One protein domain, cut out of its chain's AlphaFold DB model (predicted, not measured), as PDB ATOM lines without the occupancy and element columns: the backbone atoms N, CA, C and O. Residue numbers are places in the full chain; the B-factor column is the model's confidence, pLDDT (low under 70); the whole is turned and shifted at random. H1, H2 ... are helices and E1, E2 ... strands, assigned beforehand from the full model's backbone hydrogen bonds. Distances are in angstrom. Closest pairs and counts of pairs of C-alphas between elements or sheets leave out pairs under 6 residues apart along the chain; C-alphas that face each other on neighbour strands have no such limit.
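This is residues 45 to 215 of the 539 residues of the protein "Putative DNA photolyase" of Cyclospora cayetanensis (UniProt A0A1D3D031). Picture a strongly twisted six-stranded sheet as the middle layer, with H1 and H2 over one face and H3 and H4, side by side, over the other: three layers, helices on both faces of a sheet. The helices run along the strands, and H2, the longest, covers the edge strand E4. The printed part has 171 residues with four named helices and six named strands, in the order E1 E2 H1 E3 H2 E4 H3 E5 H4 E6, and its class is mixed, helices and strands. The mixed sheet runs E1 E6 E5 E2 E3 E4, with E1 antiparallel to E6 and the other neighbours parallel. The whole is compact, with a radius of gyration of the C-alphas of 15.0 A and spans of 44 by 33 by 29 A.

Begin across the sheet: E1 is residues 58 to 60, from C-alpha 58 at (-7.587, 22.879, -105.003); E6 is 208 to 211, ending at C-alpha 211 at (-3.303, 22.029, -103.534). Next come E5, 176 to 182, 16.8 A long, E2, 74 to 78, 12.7 A, E3, 105 to 111, 19.8 A, and E4, 144 to 149, 17.2 A. Then find the helices: H1, 89 to 100, 16.3 A; H2, 121 to 140, 28.8 A, from C-alpha 121 at (24.576, 14.129, -97.825); H3, 156 to 174, 26.8 A; and H4, 187 to 204, 24.2 A.

Look between the strands for N and O within hydrogen-bond range: N 59 and O 210 at 2.9 A for E1 and E6, N 209 and O 179 at 2.9 A for E6 and E5, N 78 and O 180 at 2.8 A for E5 and E2, N 108 and O 77 at 2.8 A for E2 and E3, N 109 and O 146 at 2.8 A for E3 and E4. H1 is over E5 and E2 at a height over the sheet of 7.8 A, its closest C-alphas to E2 being Ala 98 and Val 75, 5.5 A. On the same face H2 is over E4 at 9.3 A, with Ala 135 and Phe 145 closest, their C-alphas 6.4 A apart; H1 and H2 are apart. On the opposite face H3 is over E2 and E3 at 8.7 A and H4 over E5 at 9.1 A. H3 and H4 touch, the C-alphas of Val 171 and Gly 204 closest at 5.7 A, the same way at a shallow tilt of 34 degrees, only just short of steep. E2-H1-E3, E3-H2-E4 and E5-H4-E6 are strand-helix-strand units, parallel neighbours joined through a helix, and E4-H3-E5 is a split one, with E2 and E3 between its strands; these crossovers are right-handed. Every O i to N i+4 pair is within hydrogen-bond range in H1, H3 and H4, and 13 of 16 in H2.

The farthest C-alphas, Cys 46 and Ile 121, are 45.0 A apart. The printed part has no cut, and its one long link, E1 to E2, has 13 residues. Mean pLDDT of the printed part is 95.1, and no printed residue is under 70.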
ATOM      1  N   LEU A  45     -16.339  20.567-103.237       78.44
ATOM      2  CA  LEU A  45     -15.992  21.236-101.976       78.44
ATOM      3  C   LEU A  45     -17.198  21.860-101.263       78.44
ATOM      4  O   LEU A  45     -17.026  22.665-100.355       78.44
ATOM      5  N   CYS A  46     -18.428  21.477-101.621       77.19
ATOM      6  CA  CYS A  46     -19.646  22.046-101.029       77.19
ATOM      7  C   CYS A  46     -19.750  21.881 -99.498       77.19
ATOM      8  O   CYS A  46     -20.509  22.601 -98.848       77.19
ATOM      9  N   TRP A  47     -19.011  20.926 -98.926       84.00
ATOM     10  CA  TRP A  47     -18.932  20.661 -97.490       84.00
ATOM     11  C   TRP A  47     -18.017  21.647 -96.742       84.00
ATOM     12  O   TRP A  47     -18.206  21.843 -95.544       84.00
ATOM     13  N   LEU A  48     -17.064  22.290 -97.427       87.00
ATOM     14  CA  LEU A  48     -16.127  23.250 -96.844       87.00
ATOM     15  C   LEU A  48     -16.613  24.682 -97.108       87.00
ATOM     16  O   LEU A  48     -16.261  25.307 -98.109       87.00
ATOM     17  N   LYS A  49     -17.466  25.193 -96.216       76.56
ATOM     18  CA  LYS A  49     -17.983  26.568 -96.299       76.56
ATOM     19  C   LYS A  49     -16.964  27.563 -95.736       76.56
ATOM     20  O   LYS A  49     -16.247  27.240 -94.799       76.56
ATOM     21  N   ASP A  50     -16.927  28.770 -96.302       79.81
ATOM     22  CA  ASP A  50     -16.119  29.904 -95.817       79.81
ATOM     23  C   ASP A  50     -14.590  29.672 -95.741       79.81
ATOM     24  O   ASP A  50     -13.903  30.345 -94.975       79.81
ATOM     25  N   SER A  51     -14.035  28.776 -96.569       87.50
ATOM     26  CA  SER A  51     -12.579  28.590 -96.678       87.50
ATOM     27  C   SER A  51     -11.871  29.875 -97.122       87.50
ATOM     28  O   SER A  51     -12.313  30.554 -98.056       87.50
ATOM     29  N   SER A  52     -10.744  30.198 -96.480       91.69
ATOM     30  CA  SER A  52      -9.875  31.293 -96.926       91.69
ATOM     31  C   SER A  52      -8.998  30.897 -98.119       91.69
ATOM     32  O   SER A  52      -8.439  31.762 -98.801       91.69
ATOM     33  N   VAL A  53      -8.899  29.597 -98.408       94.19
ATOM     34  CA  VAL A  53      -8.194  29.067 -99.572       94.19
ATOM     35  C   VAL A  53      -9.105  29.146-100.793       94.19
ATOM     36  O   VAL A  53     -10.164  28.525-100.847       94.19
ATOM     37  N   ASP A  54      -8.677  29.889-101.816       94.12
ATOM     38  CA  ASP A  54      -9.396  29.943-103.092       94.12
ATOM     39  C   ASP A  54      -9.529  28.527-103.680       94.12
ATOM     40  O   ASP A  54      -8.531  27.855-103.958       94.12
ATOM     41  N   HIS A  55     -10.770  28.080-103.890       94.06
ATOM     42  CA  HIS A  55     -11.090  26.731-104.355       94.06
ATOM     43  C   HIS A  55     -10.427  26.383-105.701       94.06
ATOM     44  O   HIS A  55     -10.202  25.210-105.987       94.06
ATOM     45  N   ARG A  56     -10.053  27.377-106.521       95.31
ATOM     46  CA  ARG A  56      -9.331  27.175-107.791       95.31
ATOM     47  C   ARG A  56      -7.881  26.716-107.577       95.31
ATOM     48  O   ARG A  56      -7.265  26.204-108.516       95.31
ATOM     49  N   ARG A  57      -7.335  26.855-106.359       96.69
ATOM     50  CA  ARG A  57      -6.043  26.274-105.935       96.69
ATOM     51  C   ARG A  57      -6.130  24.793-105.586       96.69
ATOM     52  O   ARG A  57      -5.085  24.176-105.394       96.69
ATOM     53  N   VAL A  58      -7.334  24.233-105.500       97.12
ATOM     54  CA  VAL A  58      -7.587  22.879-105.003       97.12
ATOM     55  C   VAL A  58      -8.207  22.025-106.106       97.12
ATOM     56  O   VAL A  58      -9.125  22.452-106.804       97.12
ATOM     57  N   ARG A  59      -7.737  20.785-106.256       96.12
ATOM     58  CA  ARG A  59      -8.362  19.784-107.133       96.12
ATOM     59  C   ARG A  59      -8.520  18.447-106.423       96.12
ATOM     60  O   ARG A  59      -7.608  17.998-105.737       96.12
ATOM     61  N   CYS A  60      -9.658  17.787-106.609       97.19
ATOM     62  CA  CYS A  60      -9.856  16.423-106.127       97.19
ATOM     63  C   CYS A  60      -9.199  15.432-107.100       97.19
ATOM     64  O   CYS A  60      -9.461  15.475-108.302       97.19
ATOM     65  N   LEU A  61      -8.347  14.541-106.593       97.38
ATOM     66  CA  LEU A  61      -7.652  13.516-107.383       97.38
ATOM     67  C   LEU A  61      -8.356  12.155-107.362       97.38
ATOM     68  O   LEU A  61      -7.917  11.212-108.018       97.38
ATOM     69  N   THR A  62      -9.454  12.042-106.621       96.19
ATOM     70  CA  THR A  62     -10.227  10.811-106.450       96.19
ATOM     71  C   THR A  62     -11.658  11.035-106.930       96.19
ATOM     72  O   THR A  62     -12.551  11.191-106.111       96.19
ATOM     73  N   PRO A  63     -11.949  11.034-108.240       87.56
ATOM     74  CA  PRO A  63     -13.287  11.377-108.738       87.56
ATOM     75  C   PRO A  63     -14.401  10.446-108.218       87.56
ATOM     76  O   PRO A  63     -15.549  10.859-108.111       87.56
ATOM     77  N   ALA A  64     -14.066   9.212-107.824       89.19
ATOM     78  CA  ALA A  64     -14.998   8.277-107.184       89.19
ATOM     79  C   ALA A  64     -15.358   8.641-105.725       89.19
ATOM     80  O   ALA A  64     -16.269   8.054-105.145       89.19
ATOM     81  N   ARG A  65     -14.620   9.568-105.103       90.06
ATOM     82  CA  ARG A  65     -14.774  10.015-103.714       90.06
ATOM     83  C   ARG A  65     -14.540  11.521-103.660       90.06
ATOM     84  O   ARG A  65     -13.398  11.965-103.670       90.06
ATOM     85  N   THR A  66     -15.614  12.296-103.582       90.88
ATOM     86  CA  THR A  66     -15.550  13.766-103.505       90.88
ATOM     87  C   THR A  66     -16.001  14.314-102.157       90.88
ATOM     88  O   THR A  66     -15.846  15.497-101.901       90.88
ATOM     89  N   GLN A  67     -16.539  13.476-101.273       93.56
ATOM     90  CA  GLN A  67     -17.010  13.887 -99.951       93.56
ATOM     91  C   GLN A  67     -16.138  13.260 -98.859       93.56
ATOM     92  O   GLN A  67     -15.665  12.135 -99.059       93.56
ATOM     93  N   PRO A  68     -15.920  13.949 -97.723       96.44
ATOM     94  CA  PRO A  68     -15.206  13.383 -96.587       96.44
ATOM     95  C   PRO A  68     -15.827  12.060 -96.124       96.44
ATOM     96  O   PRO A  68     -17.048  11.898 -96.106       96.44
ATOM     97  N   ASN A  69     -14.985  11.113 -95.725       96.50
ATOM     98  CA  ASN A  69     -15.412   9.871 -95.101       96.50
ATOM     99  C   ASN A  69     -15.968  10.167 -93.701       96.50
ATOM    100  O   ASN A  69     -15.222  10.556 -92.803       96.50
ATOM    101  N   THR A  70     -17.266   9.942 -93.504       94.19
ATOM    102  CA  THR A  70     -17.974  10.213 -92.243       94.19
ATOM    103  C   THR A  70     -17.560   9.295 -91.091       94.19
ATOM    104  O   THR A  70     -17.830   9.611 -89.939       94.19
ATOM    105  N   LEU A  71     -16.924   8.155 -91.385       94.94
ATOM    106  CA  LEU A  71     -16.347   7.249 -90.382       94.94
ATOM    107  C   LEU A  71     -14.876   7.571 -90.076       94.94
ATOM    108  O   LEU A  71     -14.264   6.916 -89.224       94.94
ATOM    109  N   GLY A  72     -14.297   8.532 -90.798       95.25
ATOM    110  CA  GLY A  72     -12.939   8.991 -90.574       95.25
ATOM    111  C   GLY A  72     -12.796   9.732 -89.245       95.25
ATOM    112  O   GLY A  72     -13.771  10.184 -88.646       95.25
ATOM    113  N   LYS A  73     -11.560   9.839 -88.762       95.88
ATOM    114  CA  LYS A  73     -11.234  10.425 -87.456       95.88
ATOM    115  C   LYS A  73     -10.187  11.527 -87.518       95.88
ATOM    116  O   LYS A  73      -9.858  12.094 -86.484       95.88
ATOM    117  N   THR A  74      -9.588  11.788 -88.674       96.88
ATOM    118  CA  THR A  74      -8.427  12.683 -88.811       96.88
ATOM    119  C   THR A  74      -8.359  13.247 -90.225       96.88
ATOM    120  O   THR A  74      -8.787  12.598 -91.175       96.88
ATOM    121  N   VAL A  75      -7.789  14.433 -90.400       98.31
ATOM    122  CA  VAL A  75      -7.330  14.913 -91.709       98.31
ATOM    123  C   VAL A  75      -5.832  14.665 -91.821       98.31
ATOM    124  O   VAL A  75      -5.076  15.050 -90.930       98.31
ATOM    125  N   VAL A  76      -5.396  14.027 -92.909       98.44
ATOM    126  CA  VAL A  76      -3.971  13.751 -93.150       98.44
ATOM    127  C   VAL A  76      -3.453  14.621 -94.292       98.44
ATOM    128  O   VAL A  76      -3.987  14.585 -95.397       98.44
ATOM    129  N   CYS A  77      -2.395  15.387 -94.045       98.62
ATOM    130  CA  CYS A  77      -1.729  16.232 -95.030       98.62
ATOM    131  C   CYS A  77      -0.379  15.613 -95.423       98.62
ATOM    132  O   CYS A  77       0.567  15.625 -94.639       98.62
ATOM    133  N   LEU A  78      -0.295  15.042 -96.624       98.69
ATOM    134  CA  LEU A  78       0.930  14.507 -97.210       98.69
ATOM    135  C   LEU A  78       1.710  15.639 -97.892       98.69
ATOM    136  O   LEU A  78       1.383  16.025 -99.014       98.69
ATOM    137  N   LEU A  79       2.748  16.147 -97.231       98.31
ATOM    138  CA  LEU A  79       3.621  17.187 -97.782       98.31
ATOM    139  C   LEU A  79       4.909  16.573 -98.329       98.31
ATOM    140  O   LEU A  79       5.559  15.752 -97.673       98.31
ATOM    141  N   GLN A  80       5.290  16.964 -99.541       96.81
ATOM    142  CA  GLN A  80       6.498  16.481-100.218       96.81
ATOM    143  C   GLN A  80       7.384  17.608-100.742       96.81
ATOM    144  O   GLN A  80       8.591  17.403-100.871       96.81
ATOM    145  N   ARG A  81       6.810  18.778-101.029       97.56
ATOM    146  CA  ARG A  81       7.518  19.917-101.615       97.56
ATOM    147  C   ARG A  81       7.534  21.130-100.698       97.56
ATOM    148  O   ARG A  81       8.582  21.734-100.524       97.56
ATOM    149  N   ASP A  82       6.394  21.491-100.119       98.25
ATOM    150  CA  ASP A  82       6.211  22.733 -99.369       98.25
ATOM    151  C   ASP A  82       6.241  22.465 -97.855       98.25
ATOM    152  O   ASP A  82       5.213  22.465 -97.179       98.25
ATOM    153  N   LEU A  83       7.437  22.213 -97.312       95.31
ATOM    154  CA  LEU A  83       7.662  21.813 -95.910       95.31
ATOM    155  C   LEU A  83       7.962  23.015 -95.009       95.31
ATOM    156  O   LEU A  83       9.043  23.159 -94.443       95.31
ATOM    157  N   ARG A  84       6.969  23.895 -94.898       97.88
ATOM    158  CA  ARG A  84       6.986  25.094 -94.051       97.88
ATOM    159  C   ARG A  84       5.621  25.302 -93.402       97.88
ATOM    160  O   ARG A  84       4.594  24.983 -94.007       97.88
ATOM    161  N   LEU A  85       5.607  25.863 -92.190       97.69
ATOM    162  CA  LEU A  85       4.365  26.265 -91.519       97.69
ATOM    163  C   LEU A  85       3.828  27.566 -92.131       97.69
ATOM    164  O   LEU A  85       2.632  27.722 -92.359       97.69
ATOM    165  N   GLN A  86       4.722  28.516 -92.397       96.00
ATOM    166  CA  GLN A  86       4.360  29.832 -92.905       96.00
ATOM    167  C   GLN A  86       4.008  29.746 -94.393       96.00
ATOM    168  O   GLN A  86       4.678  29.055 -95.156       96.00
ATOM    169  N   ASP A  87       3.001  30.504 -94.833       98.19
ATOM    170  CA  ASP A  87       2.737  30.722 -96.260       98.19
ATOM    171  C   ASP A  87       2.519  29.416 -97.069       98.19
ATOM    172  O   ASP A  87       3.084  29.244 -98.159       98.19
ATOM    173  N   ASN A  88       1.735  28.477 -96.521       98.62
ATOM    174  CA  ASN A  88       1.487  27.143 -97.083       98.62
ATOM    175  C   ASN A  88      -0.013  26.887 -97.317       98.62
ATOM    176  O   ASN A  88      -0.755  26.579 -96.385       98.62
ATOM    177  N   TRP A  89      -0.453  26.983 -98.575       98.62
ATOM    178  CA  TRP A  89      -1.863  26.823 -98.950       98.62
ATOM    179  C   TRP A  89      -2.412  25.409 -98.709       98.62
ATOM    180  O   TRP A  89      -3.568  25.269 -98.322       98.62
ATOM    181  N   ALA A  90      -1.602  24.365 -98.898       98.62
ATOM    182  CA  ALA A  90      -1.987  22.967 -98.698       98.62
ATOM    183  C   ALA A  90      -2.226  22.684 -97.219       98.62
ATOM    184  O   ALA A  90      -3.239  22.090 -96.855       98.62
ATOM    185  N   LEU A  91      -1.313  23.148 -96.363       98.62
ATOM    186  CA  LEU A  91      -1.449  22.970 -94.925       98.62
ATOM    187  C   LEU A  91      -2.591  23.822 -94.352       98.62
ATOM    188  O   LEU A  91      -3.335  23.329 -93.507       98.62
ATOM    189  N   LEU A  92      -2.785  25.047 -94.855       98.44
ATOM    190  CA  LEU A  92      -3.928  25.888 -94.491       98.44
ATOM    191  C   LEU A  92      -5.258  25.229 -94.885       98.44
ATOM    192  O   LEU A  92      -6.144  25.099 -94.044       98.44
ATOM    193  N   PHE A  93      -5.374  24.734 -96.122       98.44
ATOM    194  CA  PHE A  93      -6.558  23.999 -96.576       98.44
ATOM    195  C   PHE A  93      -6.821  22.760 -95.710       98.44
ATOM    196  O   PHE A  93      -7.955  22.507 -95.308       98.44
ATOM    197  N   ALA A  94      -5.771  22.002 -95.373       98.38
ATOM    198  CA  ALA A  94      -5.890  20.837 -94.505       98.38
ATOM    199  C   ALA A  94      -6.359  21.208 -93.087       98.38
ATOM    200  O   ALA A  94      -7.185  20.492 -92.520       98.38
ATOM    201  N   GLN A  95      -5.886  22.325 -92.524       97.88
ATOM    202  CA  GLN A  95      -6.346  22.812 -91.222       97.88
ATOM    203  C   GLN A  95      -7.808  23.255 -91.265       97.88
ATOM    204  O   GLN A  95      -8.586  22.829 -90.417       97.88
ATOM    205  N   GLU A  96      -8.216  24.047 -92.256       97.62
ATOM    206  CA  GLU A  96      -9.612  24.482 -92.389       97.62
ATOM    207  C   GLU A  96     -10.569  23.299 -92.580       97.62
ATOM    208  O   GLU A  96     -11.641  23.250 -91.969       97.62
ATOM    209  N   ALA A  97     -10.152  22.300 -93.360       97.50
ATOM    210  CA  ALA A  97     -10.878  21.048 -93.504       97.50
ATOM    211  C   ALA A  97     -11.003  20.301 -92.167       97.50
ATOM    212  O   ALA A  97     -12.095  19.864 -91.802       97.50
ATOM    213  N   ALA A  98      -9.909  20.184 -91.413       97.19
ATOM    214  CA  ALA A  98      -9.892  19.507 -90.120       97.19
ATOM    215  C   ALA A  98     -10.778  20.211 -89.082       97.19
ATOM    216  O   ALA A  98     -11.505  19.537 -88.352       97.19
ATOM    217  N   LEU A  99     -10.750  21.547 -89.050       96.88
ATOM    218  CA  LEU A  99     -11.599  22.379 -88.194       96.88
ATOM    219  C   LEU A  99     -13.080  22.209 -88.539       96.88
ATOM    220  O   LEU A  99     -13.896  21.986 -87.651       96.88
ATOM    221  N   THR A 100     -13.418  22.241 -89.830       96.00
ATOM    222  CA  THR A 100     -14.799  22.055 -90.308       96.00
ATOM    223  C   THR A 100     -15.350  20.678 -89.939       96.00
ATOM    224  O   THR A 100     -16.529  20.542 -89.624       96.00
ATOM    225  N   LEU A 101     -14.494  19.655 -89.951       95.81
ATOM    226  CA  LEU A 101     -14.860  18.279 -89.612       95.81
ATOM    227  C   LEU A 101     -14.754  17.969 -88.111       95.81
ATOM    228  O   LEU A 101     -15.111  16.869 -87.698       95.81
ATOM    229  N   GLY A 102     -14.263  18.903 -87.291       96.12
ATOM    230  CA  GLY A 102     -14.073  18.694 -85.855       96.12
ATOM    231  C   GLY A 102     -13.033  17.619 -85.516       96.12
ATOM    232  O   GLY A 102     -13.163  16.932 -84.502       96.12
ATOM    233  N   THR A 103     -12.022  17.425 -86.372       96.38
ATOM    234  CA  THR A 103     -11.033  16.337 -86.248       96.38
ATOM    235  C   THR A 103      -9.597  16.841 -86.077       96.38
ATOM    236  O   THR A 103      -9.283  17.963 -86.478       96.38
ATOM    237  N   PRO A 104      -8.681  16.022 -85.529       96.69
ATOM    238  CA  PRO A 104      -7.247  16.295 -85.559       96.69
ATOM    239  C   PRO A 104      -6.690  16.465 -86.978       96.69
ATOM    240  O   PRO A 104      -7.207  15.888 -87.938       96.69
ATOM    241  N   LEU A 105      -5.601  17.229 -87.085       97.19
ATOM    242  CA  LEU A 105      -4.782  17.356 -88.289       97.19
ATOM    243  C   LEU A 105      -3.437  16.658 -88.066       97.19
ATOM    244  O   LEU A 105      -2.779  16.871 -87.043       97.19
ATOM    245  N   TYR A 106      -3.019  15.862 -89.046       95.94
ATOM    246  CA  TYR A 106      -1.745  15.153 -89.028       95.94
ATOM    247  C   TYR A 106      -0.971  15.373 -90.325       95.94
ATOM    248  O   TYR A 106      -1.499  15.150 -91.412       95.94
ATOM    249  N   VAL A 107       0.289  15.782 -90.227       97.69
ATOM    250  CA  VAL A 107       1.188  15.955 -91.370       97.69
ATOM    251  C   VAL A 107       2.049  14.707 -91.533       97.69
ATOM    252  O   VAL A 107       2.749  14.294 -90.612       97.69
ATOM    253  N   LEU A 108       2.026  14.124 -92.728       97.56
ATOM    254  CA  LEU A 108       2.907  13.036 -93.135       97.56
ATOM    255  C   LEU A 108       3.931  13.572 -94.138       97.56
ATOM    256  O   LEU A 108       3.566  14.161 -95.154       97.56
ATOM    257  N   HIS A 109       5.207  13.307 -93.890       97.69
ATOM    258  CA  HIS A 109       6.274  13.512 -94.858       97.69
ATOM    259  C   HIS A 109       7.060  12.214 -95.056       97.69
ATOM    260  O   HIS A 109       7.533  11.599 -94.101       97.69
ATOM    261  N   LEU A 110       7.208  11.798 -96.309       97.12
ATOM    262  CA  LEU A 110       8.103  10.714 -96.699       97.12
ATOM    263  C   LEU A 110       9.415  11.307 -97.220       97.12
ATOM    264  O   LEU A 110       9.386  12.149 -98.117       97.12
ATOM    265  N   VAL A 111      10.548  10.858 -96.681       96.38
ATOM    266  CA  VAL A 111      11.888  11.250 -97.138       96.38
ATOM    267  C   VAL A 111      12.317  10.264 -98.213       96.38
ATOM    268  O   VAL A 111      12.710   9.137 -97.909       96.38
ATOM    269  N   ILE A 112      12.218  10.695 -99.471       94.94
ATOM    270  CA  ILE A 112      12.491   9.860-100.646       94.94
ATOM    271  C   ILE A 112      13.565  10.528-101.512       94.94
ATOM    272  O   ILE A 112      13.242  11.268-102.448       94.94
ATOM    273  N   PRO A 113      14.858  10.308-101.217       92.31
ATOM    274  CA  PRO A 113      15.908  10.725-102.131       92.31
ATOM    275  C   PRO A 113      15.654  10.188-103.551       92.31
ATOM    276  O   PRO A 113      15.147   9.089-103.738       92.31
ATOM    277  N   GLY A 114      15.962  10.986-104.564       90.00
ATOM    278  CA  GLY A 114      15.660  10.726-105.970       90.00
ATOM    279  C   GLY A 114      14.298  11.249-106.449       90.00
ATOM    280  O   GLY A 114      14.095  11.308-107.662       90.00
ATOM    281  N   HIS A 115      13.376  11.647-105.561       92.06
ATOM    282  CA  HIS A 115      12.091  12.244-105.964       92.06
ATOM    283  C   HIS A 115      12.197  13.745-106.227       92.06
ATOM    284  O   HIS A 115      11.901  14.201-107.330       92.06
ATOM    285  N   THR A 116      12.591  14.500-105.202       87.44
ATOM    286  CA  THR A 116      12.692  15.968-105.242       87.44
ATOM    287  C   THR A 116      14.091  16.471-104.923       87.44
ATOM    288  O   THR A 116      14.346  17.648-105.081       87.44
ATOM    289  N   PHE A 117      15.011  15.596-104.524       93.94
ATOM    290  CA  PHE A 117      16.416  15.911-104.271       93.94
ATOM    291  C   PHE A 117      17.260  14.639-104.382       93.94
ATOM    292  O   PHE A 117      16.739  13.546-104.191       93.94
ATOM    293  N   GLN A 118      18.556  14.740-104.677       95.31
ATOM    294  CA  GLN A 118      19.409  13.557-104.867       95.31
ATOM    295  C   GLN A 118      19.820  12.886-103.541       95.31
ATOM    296  O   GLN A 118      19.892  13.565-102.515       95.31
ATOM    297  N   PRO A 119      20.156  11.577-103.548       95.12
ATOM    298  CA  PRO A 119      20.668  10.842-102.384       95.12
ATOM    299  C   PRO A 119      22.113  11.228-102.048       95.12
ATOM    300  O   PRO A 119      22.999  10.383-101.992       95.12
ATOM    301  N   THR A 120      22.379  12.513-101.829       97.06
ATOM    302  CA  THR A 120      23.677  13.005-101.363       97.06
ATOM    303  C   THR A 120      23.543  13.629 -99.984       97.06
ATOM    304  O   THR A 120      22.498  14.194 -99.646       97.06
ATOM    305  N   ILE A 121      24.609  13.568 -99.181       96.81
ATOM    306  CA  ILE A 121      24.576  14.129 -97.825       96.81
ATOM    307  C   ILE A 121      24.289  15.639 -97.844       96.81
ATOM    308  O   ILE A 121      23.571  16.126 -96.983       96.81
ATOM    309  N   ARG A 122      24.743  16.379 -98.868       97.81
ATOM    310  CA  ARG A 122      24.399  17.797 -99.075       97.81
ATOM    311  C   ARG A 122      22.896  18.039 -99.043       97.81
ATOM    312  O   ARG A 122      22.438  18.876 -98.268       97.81
ATOM    313  N   HIS A 123      22.155  17.348 -99.905       98.12
ATOM    314  CA  HIS A 123      20.723  17.585-100.046       98.12
ATOM    315  C   HIS A 123      19.962  17.082 -98.832       98.12
ATOM    316  O   HIS A 123      19.126  17.798 -98.294       98.12
ATOM    317  N   VAL A 124      20.287  15.873 -98.371       96.88
ATOM    318  CA  VAL A 124      19.581  15.263 -97.247       96.88
ATOM    319  C   VAL A 124      19.827  16.038 -95.954       96.88
ATOM    320  O   VAL A 124      18.876  16.259 -95.215       96.88
ATOM    321  N   SER A 125      21.040  16.538 -95.697       96.69
ATOM    322  CA  SER A 125      21.286  17.408 -94.540       96.69
ATOM    323  C   SER A 125      20.537  18.737 -94.643       96.69
ATOM    324  O   SER A 125      19.900  19.134 -93.674       96.69
ATOM    325  N   PHE A 126      20.546  19.408 -95.804       98.00
ATOM    326  CA  PHE A 126      19.801  20.664 -95.977       98.00
ATOM    327  C   PHE A 126      18.286  20.460 -95.791       98.00
ATOM    328  O   PHE A 126      17.610  21.274 -95.165       98.00
ATOM    329  N   HIS A 127      17.761  19.343 -96.293       97.25
ATOM    330  CA  HIS A 127      16.363  18.959 -96.148       97.25
ATOM    331  C   HIS A 127      16.002  18.628 -94.698       97.25
ATOM    332  O   HIS A 127      15.161  19.296 -94.103       97.25
ATOM    333  N   LEU A 128      16.662  17.635 -94.092       96.06
ATOM    334  CA  LEU A 128      16.300  17.129 -92.766       96.06
ATOM    335  C   LEU A 128      16.498  18.167 -91.664       96.06
ATOM    336  O   LEU A 128      15.635  18.277 -90.800       96.06
ATOM    337  N   SER A 129      17.564  18.972 -91.712       95.00
ATOM    338  CA  SER A 129      17.767  20.039 -90.723       95.00
ATOM    339  C   SER A 129      16.663  21.100 -90.769       95.00
ATOM    340  O   SER A 129      16.325  21.674 -89.740       95.00
ATOM    341  N   SER A 130      16.031  21.339 -91.927       96.00
ATOM    342  CA  SER A 130      14.854  22.224 -91.981       96.00
ATOM    343  C   SER A 130      13.612  21.624 -91.315       96.00
ATOM    344  O   SER A 130      12.754  22.361 -90.830       96.00
ATOM    345  N   LEU A 131      13.526  20.291 -91.244       95.88
ATOM    346  CA  LEU A 131      12.382  19.604 -90.654       95.88
ATOM    347  C   LEU A 131      12.358  19.696 -89.127       95.88
ATOM    348  O   LEU A 131      11.281  19.566 -88.558       95.88
ATOM    349  N   GLU A 132      13.485  19.951 -88.455       93.75
ATOM    350  CA  GLU A 132      13.503  20.230 -87.008       93.75
ATOM    351  C   GLU A 132      12.731  21.508 -86.677       93.75
ATOM    352  O   GLU A 132      11.885  21.521 -85.777       93.75
ATOM    353  N   GLU A 133      12.977  22.570 -87.451       95.19
ATOM    354  CA  GLU A 133      12.232  23.824 -87.348       95.19
ATOM    355  C   GLU A 133      10.752  23.594 -87.667       95.19
ATOM    356  O   GLU A 133       9.890  23.965 -86.874       95.19
ATOM    357  N   PHE A 134      10.453  22.911 -88.776       96.69
ATOM    358  CA  PHE A 134       9.074  22.647 -89.187       96.69
ATOM    359  C   PHE A 134       8.298  21.782 -88.180       96.69
ATOM    360  O   PHE A 134       7.152  22.095 -87.858       96.69
ATOM    361  N   ALA A 135       8.916  20.732 -87.634       95.44
ATOM    362  CA  ALA A 135       8.314  19.870 -86.619       95.44
ATOM    363  C   ALA A 135       7.999  20.649 -85.334       95.44
ATOM    364  O   ALA A 135       6.919  20.493 -84.766       95.44
ATOM    365  N   THR A 136       8.920  21.518 -84.908       94.44
ATOM    366  CA  THR A 136       8.727  22.396 -83.745       94.44
ATOM    367  C   THR A 136       7.571  23.368 -83.982       94.44
ATOM    368  O   THR A 136       6.697  23.528 -83.129       94.44
ATOM    369  N   ASP A 137       7.530  23.987 -85.161       95.31
ATOM    370  CA  ASP A 137       6.485  24.926 -85.558       95.31
ATOM    371  C   ASP A 137       5.095  24.258 -85.600       95.31
ATOM    372  O   ASP A 137       4.130  24.821 -85.078       95.31
ATOM    373  N   LEU A 138       4.983  23.040 -86.144       95.75
ATOM    374  CA  LEU A 138       3.741  22.251 -86.135       95.75
ATOM    375  C   LEU A 138       3.303  21.871 -84.715       95.75
ATOM    376  O   LEU A 138       2.129  22.035 -84.371       95.75
ATOM    377  N   ALA A 139       4.237  21.413 -83.878       93.56
ATOM    378  CA  ALA A 139       3.956  21.044 -82.493       93.56
ATOM    379  C   ALA A 139       3.413  22.236 -81.688       93.56
ATOM    380  O   ALA A 139       2.434  22.090 -80.954       93.56
ATOM    381  N   ASN A 140       3.971  23.434 -81.898       94.31
ATOM    382  CA  ASN A 140       3.475  24.671 -81.289       94.31
ATOM    383  C   ASN A 140       2.018  24.969 -81.683       94.31
ATOM    384  O   ASN A 140       1.251  25.448 -80.850       94.31
ATOM    385  N   GLN A 141       1.609  24.617 -82.907       95.50
ATOM    386  CA  GLN A 141       0.218  24.721 -83.365       95.50
ATOM    387  C   GLN A 141      -0.650  23.506 -82.994       95.50
ATOM    388  O   GLN A 141      -1.795  23.428 -83.426       95.50
ATOM    389  N   SER A 142      -0.156  22.560 -82.183       93.81
ATOM    390  CA  SER A 142      -0.862  21.309 -81.844       93.81
ATOM    391  C   SER A 142      -1.224  20.451 -83.067       93.81
ATOM    392  O   SER A 142      -2.244  19.760 -83.073       93.81
ATOM    393  N   ILE A 143      -0.380  20.481 -84.101       94.56
ATOM    394  CA  ILE A 143      -0.513  19.667 -85.311       94.56
ATOM    395  C   ILE A 143       0.489  18.512 -85.235       94.56
ATOM    396  O   ILE A 143       1.680  18.727 -85.016       94.56
ATOM    397  N   GLY A 144       0.009  17.278 -85.411       92.38
ATOM    398  CA  GLY A 144       0.876  16.099 -85.402       92.38
ATOM    399  C   GLY A 144       1.753  16.027 -86.654       92.38
ATOM    400  O   GLY A 144       1.330  16.449 -87.730       92.38
ATOM    401  N   PHE A 145       2.958  15.474 -86.528       94.44
ATOM    402  CA  PHE A 145       3.901  15.317 -87.636       94.44
ATOM    403  C   PHE A 145       4.585  13.951 -87.588       94.44
ATOM    404  O   PHE A 145       5.047  13.526 -86.529       94.44
ATOM    405  N   ARG A 146       4.691  13.285 -88.742       93.12
ATOM    406  CA  ARG A 146       5.497  12.074 -88.923       93.12
ATOM    407  C   ARG A 146       6.370  12.194 -90.156       93.12
ATOM    408  O   ARG A 146       5.885  12.490 -91.247       93.12
ATOM    409  N   CYS A 147       7.649  11.898 -89.971       94.44
ATOM    410  CA  CYS A 147       8.655  11.887 -91.021       94.44
ATOM    411  C   CYS A 147       9.198  10.463 -91.176       94.44
ATOM    412  O   CYS A 147       9.739   9.912 -90.219       94.44
ATOM    413  N   ILE A 148       9.031   9.850 -92.351       94.19
ATOM    414  CA  ILE A 148       9.385   8.440 -92.583       94.19
ATOM    415  C   ILE A 148      10.417   8.341 -93.716       94.19
ATOM    416  O   ILE A 148      10.113   8.763 -94.832       94.19
ATOM    417  N   PRO A 149      11.617   7.775 -93.483       94.75
ATOM    418  CA  PRO A 149      12.564   7.486 -94.555       94.75
ATOM    419  C   PRO A 149      12.114   6.295 -95.395       94.75
ATOM    420  O   PRO A 149      11.689   5.275 -94.848       94.75
ATOM    421  N   ILE A 150      12.286   6.416 -96.710       94.50
ATOM    422  CA  ILE A 150      12.131   5.324 -97.671       94.50
ATOM    423  C   ILE A 150      13.521   4.777 -97.992       94.50
ATOM    424  O   ILE A 150      14.337   5.439 -98.638       94.50
ATOM    425  N   SER A 151      13.814   3.585 -97.476       87.12
ATOM    426  CA  SER A 151      15.155   2.993 -97.494       87.12
ATOM    427  C   SER A 151      15.571   2.468 -98.872       87.12
ATOM    428  O   SER A 151      16.764   2.334 -99.140       87.12
ATOM    429  N   THR A 152      14.610   2.203 -99.757       82.75
ATOM    430  CA  THR A 152      14.826   1.648-101.107       82.75
ATOM    431  C   THR A 152      14.903   2.711-102.213       82.75
ATOM    432  O   THR A 152      14.547   2.464-103.363       82.75
ATOM    433  N   ALA A 153      15.382   3.912-101.873       74.25
ATOM    434  CA  ALA A 153      15.499   5.061-102.779       74.25
ATOM    435  C   ALA A 153      16.407   4.839-104.012       74.25
ATOM    436  O   ALA A 153      16.389   5.645-104.940       74.25
ATOM    437  N   ASP A 154      17.210   3.773-104.034       77.12
ATOM    438  CA  ASP A 154      18.074   3.388-105.153       77.12
ATOM    439  C   ASP A 154      17.340   2.640-106.285       77.12
ATOM    440  O   ASP A 154      17.892   2.509-107.379       77.12
ATOM    441  N   ASP A 155      16.096   2.205-106.062       85.94
ATOM    442  CA  ASP A 155      15.244   1.555-107.062       85.94
ATOM    443  C   ASP A 155      13.867   2.241-107.126       85.94
ATOM    444  O   ASP A 155      13.104   2.263-106.158       85.94
ATOM    445  N   ASP A 156      13.522   2.793-108.292       84.62
ATOM    446  CA  ASP A 156      12.274   3.541-108.511       84.62
ATOM    447  C   ASP A 156      11.007   2.720-108.204       84.62
ATOM    448  O   ASP A 156      10.012   3.263-107.716       84.62
ATOM    449  N   LYS A 157      11.009   1.411-108.481       89.00
ATOM    450  CA  LYS A 157       9.854   0.545-108.206       89.00
ATOM    451  C   LYS A 157       9.793   0.193-106.729       89.00
ATOM    452  O   LYS A 157       8.715   0.265-106.141       89.00
ATOM    453  N   ALA A 158      10.926  -0.178-106.135       91.38
ATOM    454  CA  ALA A 158      10.987  -0.541-104.724       91.38
ATOM    455  C   ALA A 158      10.617   0.650-103.824       91.38
ATOM    456  O   ALA A 158       9.731   0.508-102.982       91.38
ATOM    457  N   SER A 159      11.181   1.834-104.090       92.19
ATOM    458  CA  SER A 159      10.855   3.073-103.369       92.19
ATOM    459  C   SER A 159       9.375   3.433-103.468       92.19
ATOM    460  O   SER A 159       8.751   3.755-102.458       92.19
ATOM    461  N   THR A 160       8.779   3.321-104.659       92.88
ATOM    462  CA  THR A 160       7.341   3.565-104.855       92.88
ATOM    463  C   THR A 160       6.487   2.574-104.055       92.88
ATOM    464  O   THR A 160       5.505   2.977-103.427       92.88
ATOM    465  N   CYS A 161       6.852   1.289-104.040       94.69
ATOM    466  CA  CYS A 161       6.154   0.258-103.266       94.69
ATOM    467  C   CYS A 161       6.271   0.481-101.750       94.69
ATOM    468  O   CYS A 161       5.265   0.399-101.044       94.69
ATOM    469  N   GLU A 162       7.468   0.787-101.244       95.94
ATOM    470  CA  GLU A 162       7.702   1.086 -99.826       95.94
ATOM    471  C   GLU A 162       6.922   2.340 -99.402       95.94
ATOM    472  O   GLU A 162       6.174   2.301 -98.426       95.94
ATOM    473  N   ALA A 163       6.993   3.418-100.189       96.62
ATOM    474  CA  ALA A 163       6.249   4.648 -99.933       96.62
ATOM    475  C   ALA A 163       4.731   4.415 -99.923       96.62
ATOM    476  O   ALA A 163       4.034   4.897 -99.028       96.62
ATOM    477  N   ARG A 164       4.213   3.625-100.873       97.56
ATOM    478  CA  ARG A 164       2.806   3.210-100.892       97.56
ATOM    479  C   ARG A 164       2.432   2.460 -99.612       97.56
ATOM    480  O   ARG A 164       1.413   2.791 -99.014       97.56
ATOM    481  N   SER A 165       3.246   1.499 -99.180       97.69
ATOM    482  CA  SER A 165       3.022   0.737 -97.943       97.69
ATOM    483  C   SER A 165       2.971   1.649 -96.709       97.69
ATOM    484  O   SER A 165       2.071   1.528 -95.877       97.69
ATOM    485  N   CYS A 166       3.863   2.643 -96.624       97.19
ATOM    486  CA  CYS A 166       3.827   3.648 -95.557       97.19
ATOM    487  C   CYS A 166       2.525   4.466 -95.562       97.19
ATOM    488  O   CYS A 166       1.953   4.721 -94.498       97.19
ATOM    489  N   ILE A 167       2.030   4.851 -96.744       98.38
ATOM    490  CA  ILE A 167       0.745   5.555 -96.877       98.38
ATOM    491  C   ILE A 167      -0.412   4.629 -96.474       98.38
ATOM    492  O   ILE A 167      -1.274   5.053 -95.713       98.38
ATOM    493  N   GLU A 168      -0.425   3.366 -96.915       98.38
ATOM    494  CA  GLU A 168      -1.449   2.376 -96.537       98.38
ATOM    495  C   GLU A 168      -1.508   2.156 -95.022       98.38
ATOM    496  O   GLU A 168      -2.598   2.163 -94.441       98.38
ATOM    497  N   SER A 169      -0.347   2.023 -94.377       97.19
ATOM    498  CA  SER A 169      -0.238   1.913 -92.922       97.19
ATOM    499  C   SER A 169      -0.804   3.155 -92.228       97.19
ATOM    500  O   SER A 169      -1.698   3.042 -91.392       97.19
ATOM    501  N   THR A 170      -0.391   4.351 -92.667       96.00
ATOM    502  CA  THR A 170      -0.871   5.627 -92.105       96.00
ATOM    503  C   THR A 170      -2.386   5.783 -92.254       96.00
ATOM    504  O   THR A 170      -3.070   6.194 -91.320       96.00
ATOM    505  N   VAL A 171      -2.937   5.436 -93.418       97.31
ATOM    506  CA  VAL A 171      -4.381   5.502 -93.685       97.31
ATOM    507  C   VAL A 171      -5.154   4.507 -92.819       97.31
ATOM    508  O   VAL A 171      -6.234   4.834 -92.329       97.31
ATOM    509  N   THR A 172      -4.606   3.312 -92.597       96.25
ATOM    510  CA  THR A 172      -5.221   2.283 -91.746       96.25
ATOM    511  C   THR A 172      -5.226   2.698 -90.274       96.25
ATOM    512  O   THR A 172      -6.237   2.531 -89.588       96.25
ATOM    513  N   GLU A 173      -4.112   3.261 -89.805       94.75
ATOM    514  CA  GLU A 173      -3.919   3.737 -88.435       94.75
ATOM    515  C   GLU A 173      -4.805   4.953 -88.130       94.75
ATOM    516  O   GLU A 173      -5.615   4.919 -87.203       94.75
ATOM    517  N   LEU A 174      -4.692   6.013 -88.938       94.88
ATOM    518  CA  LEU A 174      -5.316   7.311 -88.663       94.88
ATOM    519  C   LEU A 174      -6.759   7.420 -89.164       94.88
ATOM    520  O   LEU A 174      -7.478   8.327 -88.746       94.88
ATOM    521  N   LYS A 175      -7.197   6.508 -90.045       96.81
ATOM    522  CA  LYS A 175      -8.560   6.457 -90.608       96.81
ATOM    523  C   LYS A 175      -9.020   7.836 -91.104       96.81
ATOM    524  O   LYS A 175      -9.898   8.441 -90.491       96.81
ATOM    525  N   PRO A 176      -8.417   8.383 -92.171       97.81
ATOM    526  CA  PRO A 176      -8.657   9.761 -92.571       97.81
ATOM    527  C   PRO A 176     -10.103  10.022 -93.016       97.81
ATOM    528  O   PRO A 176     -10.684   9.244 -93.771       97.81
ATOM    529  N   CYS A 177     -10.656  11.168 -92.611       98.06
ATOM    530  CA  CYS A 177     -11.851  11.754 -93.220       98.06
ATOM    531  C   CYS A 177     -11.550  12.174 -94.661       98.06
ATOM    532  O   CYS A 177     -12.366  11.989 -95.558       98.06
ATOM    533  N   LEU A 178     -10.366  12.741 -94.881       98.44
ATOM    534  CA  LEU A 178      -9.813  13.092 -96.181       98.44
ATOM    535  C   LEU A 178      -8.299  13.217 -96.084       98.44
ATOM    536  O   LEU A 178      -7.739  13.394 -94.997       98.44
ATOM    537  N   MET A 179      -7.660  13.166 -97.245       98.75
ATOM    538  CA  MET A 179      -6.252  13.479 -97.397       98.75
ATOM    539  C   MET A 179      -6.056  14.745 -98.232       98.75
ATOM    540  O   MET A 179      -6.835  15.041 -99.141       98.75
ATOM    541  N   VAL A 180      -4.984  15.471 -97.934       98.88
ATOM    542  CA  VAL A 180      -4.510  16.634 -98.692       98.88
ATOM    543  C   VAL A 180      -3.063  16.388 -99.116       98.88
ATOM    544  O   VAL A 180      -2.311  15.787 -98.355       98.88
ATOM    545  N   CYS A 181      -2.653  16.836-100.299       98.81
ATOM    546  CA  CYS A 181      -1.248  16.876-100.702       98.81
ATOM    547  C   CYS A 181      -0.875  18.171-101.430       98.81
ATOM    548  O   CYS A 181      -1.738  18.873-101.964       98.81
ATOM    549  N   ASP A 182       0.418  18.486-101.452       98.56
ATOM    550  CA  ASP A 182       0.979  19.570-102.258       98.56
ATOM    551  C   ASP A 182       1.271  19.125-103.711       98.56
ATOM    552  O   ASP A 182       1.054  17.973-104.116       98.56
ATOM    553  N   LEU A 183       1.693  20.076-104.553       98.12
ATOM    554  CA  LEU A 183       1.995  19.843-105.964       98.12
ATOM    555  C   LEU A 183       3.505  19.845-106.234       98.12
ATOM    556  O   LEU A 183       4.183  20.862-106.091       98.12
ATOM    557  N   MET A 184       3.992  18.740-106.797       96.50
ATOM    558  CA  MET A 184       5.281  18.663-107.484       96.50
ATOM    559  C   MET A 184       5.092  17.956-108.834       96.50
ATOM    560  O   MET A 184       4.843  16.748-108.842       96.50
ATOM    561  N   PRO A 185       5.179  18.659-109.980       97.19
ATOM    562  CA  PRO A 185       4.791  18.095-111.275       97.19
ATOM    563  C   PRO A 185       5.817  17.122-111.873       97.19
ATOM    564  O   PRO A 185       5.562  16.543-112.927       97.19
ATOM    565  N   LEU A 186       6.970  16.912-111.227       97.94
ATOM    566  CA  LEU A 186       7.939  15.911-111.675       97.94
ATOM    567  C   LEU A 186       7.329  14.501-111.672       97.94
ATOM    568  O   LEU A 186       6.471  14.165-110.853       97.94
ATOM    569  N   ARG A 187       7.830  13.652-112.575       96.94
ATOM    570  CA  ARG A 187       7.325  12.297-112.840       96.94
ATOM    571  C   ARG A 187       7.246  11.420-111.587       96.94
ATOM    572  O   ARG A 187       6.197  10.832-111.341       96.94
ATOM    573  N   ARG A 188       8.325  11.345-110.798       95.44
ATOM    574  CA  ARG A 188       8.408  10.489-109.596       95.44
ATOM    575  C   ARG A 188       7.478  10.966-108.460       95.44
ATOM    576  O   ARG A 188       6.637  10.177-108.034       95.44
ATOM    577  N   PRO A 189       7.504  12.245-108.031       95.94
ATOM    578  CA  PRO A 189       6.505  12.777-107.096       95.94
ATOM    579  C   PRO A 189       5.056  12.631-107.579       95.94
ATOM    580  O   PRO A 189       4.175  12.277-106.797       95.94
ATOM    581  N   SER A 190       4.796  12.839-108.874       97.12
ATOM    582  CA  SER A 190       3.456  12.653-109.445       97.12
ATOM    583  C   SER A 190       2.983  11.202-109.351       97.12
ATOM    584  O   SER A 190       1.796  10.958-109.137       97.12
ATOM    585  N   GLU A 191       3.886  10.229-109.489       97.00
ATOM    586  CA  GLU A 191       3.557   8.816-109.304       97.00
ATOM    587  C   GLU A 191       3.208   8.498-107.846       97.00
ATOM    588  O   GLU A 191       2.185   7.862-107.599       97.00
ATOM    589  N   LEU A 192       3.957   9.033-106.875       97.50
ATOM    590  CA  LEU A 192       3.618   8.907-105.452       97.50
ATOM    591  C   LEU A 192       2.202   9.423-105.153       97.50
ATOM    592  O   LEU A 192       1.435   8.764-104.453       97.50
ATOM    593  N   VAL A 193       1.829  10.576-105.717       98.12
ATOM    594  CA  VAL A 193       0.490  11.154-105.542       98.12
ATOM    595  C   VAL A 193      -0.600  10.250-106.135       98.12
ATOM    596  O   VAL A 193      -1.660  10.096-105.526       98.12
ATOM    597  N   LYS A 194      -0.355   9.589-107.274       98.12
ATOM    598  CA  LYS A 194      -1.295   8.588-107.814       98.12
ATOM    599  C   LYS A 194      -1.424   7.374-106.897       98.12
ATOM    600  O   LYS A 194      -2.537   6.883-106.702       98.12
ATOM    601  N   GLN A 195      -0.318   6.898-106.319       98.19
ATOM    602  CA  GLN A 195      -0.362   5.815-105.335       98.19
ATOM    603  C   GLN A 195      -1.165   6.242-104.100       98.19
ATOM    604  O   GLN A 195      -2.057   5.507-103.682       98.19
ATOM    605  N   ALA A 196      -0.947   7.455-103.585       98.56
ATOM    606  CA  ALA A 196      -1.731   8.015-102.487       98.56
ATOM    607  C   ALA A 196      -3.232   8.070-102.820       98.56
ATOM    608  O   ALA A 196      -4.049   7.621-102.018       98.56
ATOM    609  N   ALA A 197      -3.604   8.537-104.019       98.56
ATOM    610  CA  ALA A 197      -4.996   8.569-104.474       98.56
ATOM    611  C   ALA A 197      -5.624   7.164-104.512       98.56
ATOM    612  O   ALA A 197      -6.750   6.967-104.056       98.56
ATOM    613  N   ASN A 198      -4.882   6.169-105.009       98.25
ATOM    614  CA  ASN A 198      -5.324   4.774-105.033       98.25
ATOM    615  C   ASN A 198      -5.560   4.236-103.609       98.25
ATOM    616  O   ASN A 198      -6.607   3.649-103.332       98.25
ATOM    617  N   VAL A 199      -4.636   4.490-102.681       98.56
ATOM    618  CA  VAL A 199      -4.782   4.098-101.270       98.56
ATOM    619  C   VAL A 199      -5.989   4.783-100.617       98.56
ATOM    620  O   VAL A 199      -6.760   4.128 -99.912       98.56
ATOM    621  N   CYS A 200      -6.212   6.071-100.896       98.25
ATOM    622  CA  CYS A 200      -7.375   6.807-100.398       98.25
ATOM    623  C   CYS A 200      -8.691   6.147-100.823       98.25
ATOM    624  O   CYS A 200      -9.586   5.986 -99.996       98.25
ATOM    625  N   VAL A 201      -8.800   5.709-102.082       97.56
ATOM    626  CA  VAL A 201     -10.010   5.055-102.607       97.56
ATOM    627  C   VAL A 201     -10.177   3.638-102.057       97.56
ATOM    628  O   VAL A 201     -11.270   3.274-101.629       97.56
ATOM    629  N   THR A 202      -9.110   2.837-102.080       96.44
ATOM    630  CA  THR A 202      -9.178   1.387-101.825       96.44
ATOM    631  C   THR A 202      -9.104   1.007-100.349       96.44
ATOM    632  O   THR A 202      -9.675  -0.011 -99.959       96.44
ATOM    633  N   LYS A 203      -8.419   1.803 -99.522       96.69
ATOM    634  CA  LYS A 203      -8.221   1.537 -98.087       96.69
ATOM    635  C   LYS A 203      -8.889   2.589 -97.211       96.69
ATOM    636  O   LYS A 203      -9.620   2.234 -96.294       96.69
ATOM    637  N   GLY A 204      -8.670   3.870 -97.511       96.06
ATOM    638  CA  GLY A 204      -9.174   4.975 -96.684       96.06
ATOM    639  C   GLY A 204     -10.659   5.287 -96.876       96.06
ATOM    640  O   GLY A 204     -11.281   5.878 -95.999       96.06
ATOM    641  N   GLN A 205     -11.220   4.903 -98.027       96.88
ATOM    642  CA  GLN A 205     -12.560   5.290 -98.482       96.88
ATOM    643  C   GLN A 205     -12.812   6.806 -98.388       96.88
ATOM    644  O   GLN A 205     -13.926   7.244 -98.114       96.88
ATOM    645  N   CYS A 206     -11.771   7.604 -98.620       97.31
ATOM    646  CA  CYS A 206     -11.755   9.050 -98.417       97.31
ATOM    647  C   CYS A 206     -11.253   9.776 -99.681       97.31
ATOM    648  O   CYS A 206     -10.638   9.139-100.545       97.31
ATOM    649  N   PRO A 207     -11.526  11.083 -99.834       98.12
ATOM    650  CA  PRO A 207     -11.024  11.862-100.954       98.12
ATOM    651  C   PRO A 207      -9.552  12.252-100.752       98.12
ATOM    652  O   PRO A 207      -9.130  12.509 -99.624       98.12
ATOM    653  N   LEU A 208      -8.799  12.371-101.850       98.69
ATOM    654  CA  LEU A 208      -7.508  13.069-101.874       98.69
ATOM    655  C   LEU A 208      -7.655  14.400-102.612       98.69
ATOM    656  O   LEU A 208      -7.996  14.420-103.797       98.69
ATOM    657  N   TYR A 209      -7.343  15.498-101.934       98.56
ATOM    658  CA  TYR A 209      -7.264  16.831-102.526       98.56
ATOM    659  C   TYR A 209      -5.812  17.241-102.735       98.56
ATOM    660  O   TYR A 209      -4.997  17.119-101.830       98.56
ATOM    661  N   GLN A 210      -5.490  17.765-103.911       98.69
ATOM    662  CA  GLN A 210      -4.193  18.368-104.181       98.69
ATOM    663  C   GLN A 210      -4.314  19.885-104.241       98.69
ATOM    664  O   GLN A 210      -5.220  20.409-104.893       98.69
ATOM    665  N   VAL A 211      -3.367  20.570-103.605       98.75
ATOM    666  CA  VAL A 211      -3.303  22.029-103.534       98.75
ATOM    667  C   VAL A 211      -1.987  22.524-104.128       98.75
ATOM    668  O   VAL A 211      -0.918  22.006-103.805       98.75
ATOM    669  N   ASP A 212      -2.052  23.534-104.998       98.69
ATOM    670  CA  ASP A 212      -0.845  24.224-105.468       98.69
ATOM    671  C   ASP A 212      -0.403  25.282-104.441       98.69
ATOM    672  O   ASP A 212      -0.951  26.388-104.373       98.69
ATOM    673  N   SER A 213       0.579  24.898-103.622       98.19
ATOM    674  CA  SER A 213       1.215  25.732-102.587       98.19
ATOM    675  C   SER A 213       2.534  26.355-103.023       98.19
ATOM    676  O   SER A 213       3.108  27.164-102.286       98.19
ATOM    677  N   HIS A 214       3.026  25.963-104.196       98.50
ATOM    678  CA  HIS A 214       4.341  26.346-104.675       98.50
ATOM    679  C   HIS A 214       4.268  27.540-105.626       98.50
ATOM    680  O   HIS A 214       5.187  28.372-105.681       98.50
ATOM    681  N   ASN A 215       3.174  27.633-106.381       98.62
ATOM    682  CA  ASN A 215       2.913  28.700-107.331       98.62
ATOM    683  C   ASN A 215       2.001  29.772-106.753       98.62
ATOM    684  O   ASN A 215       1.059  29.510-106.000       98.62
TER     685      ASN A 215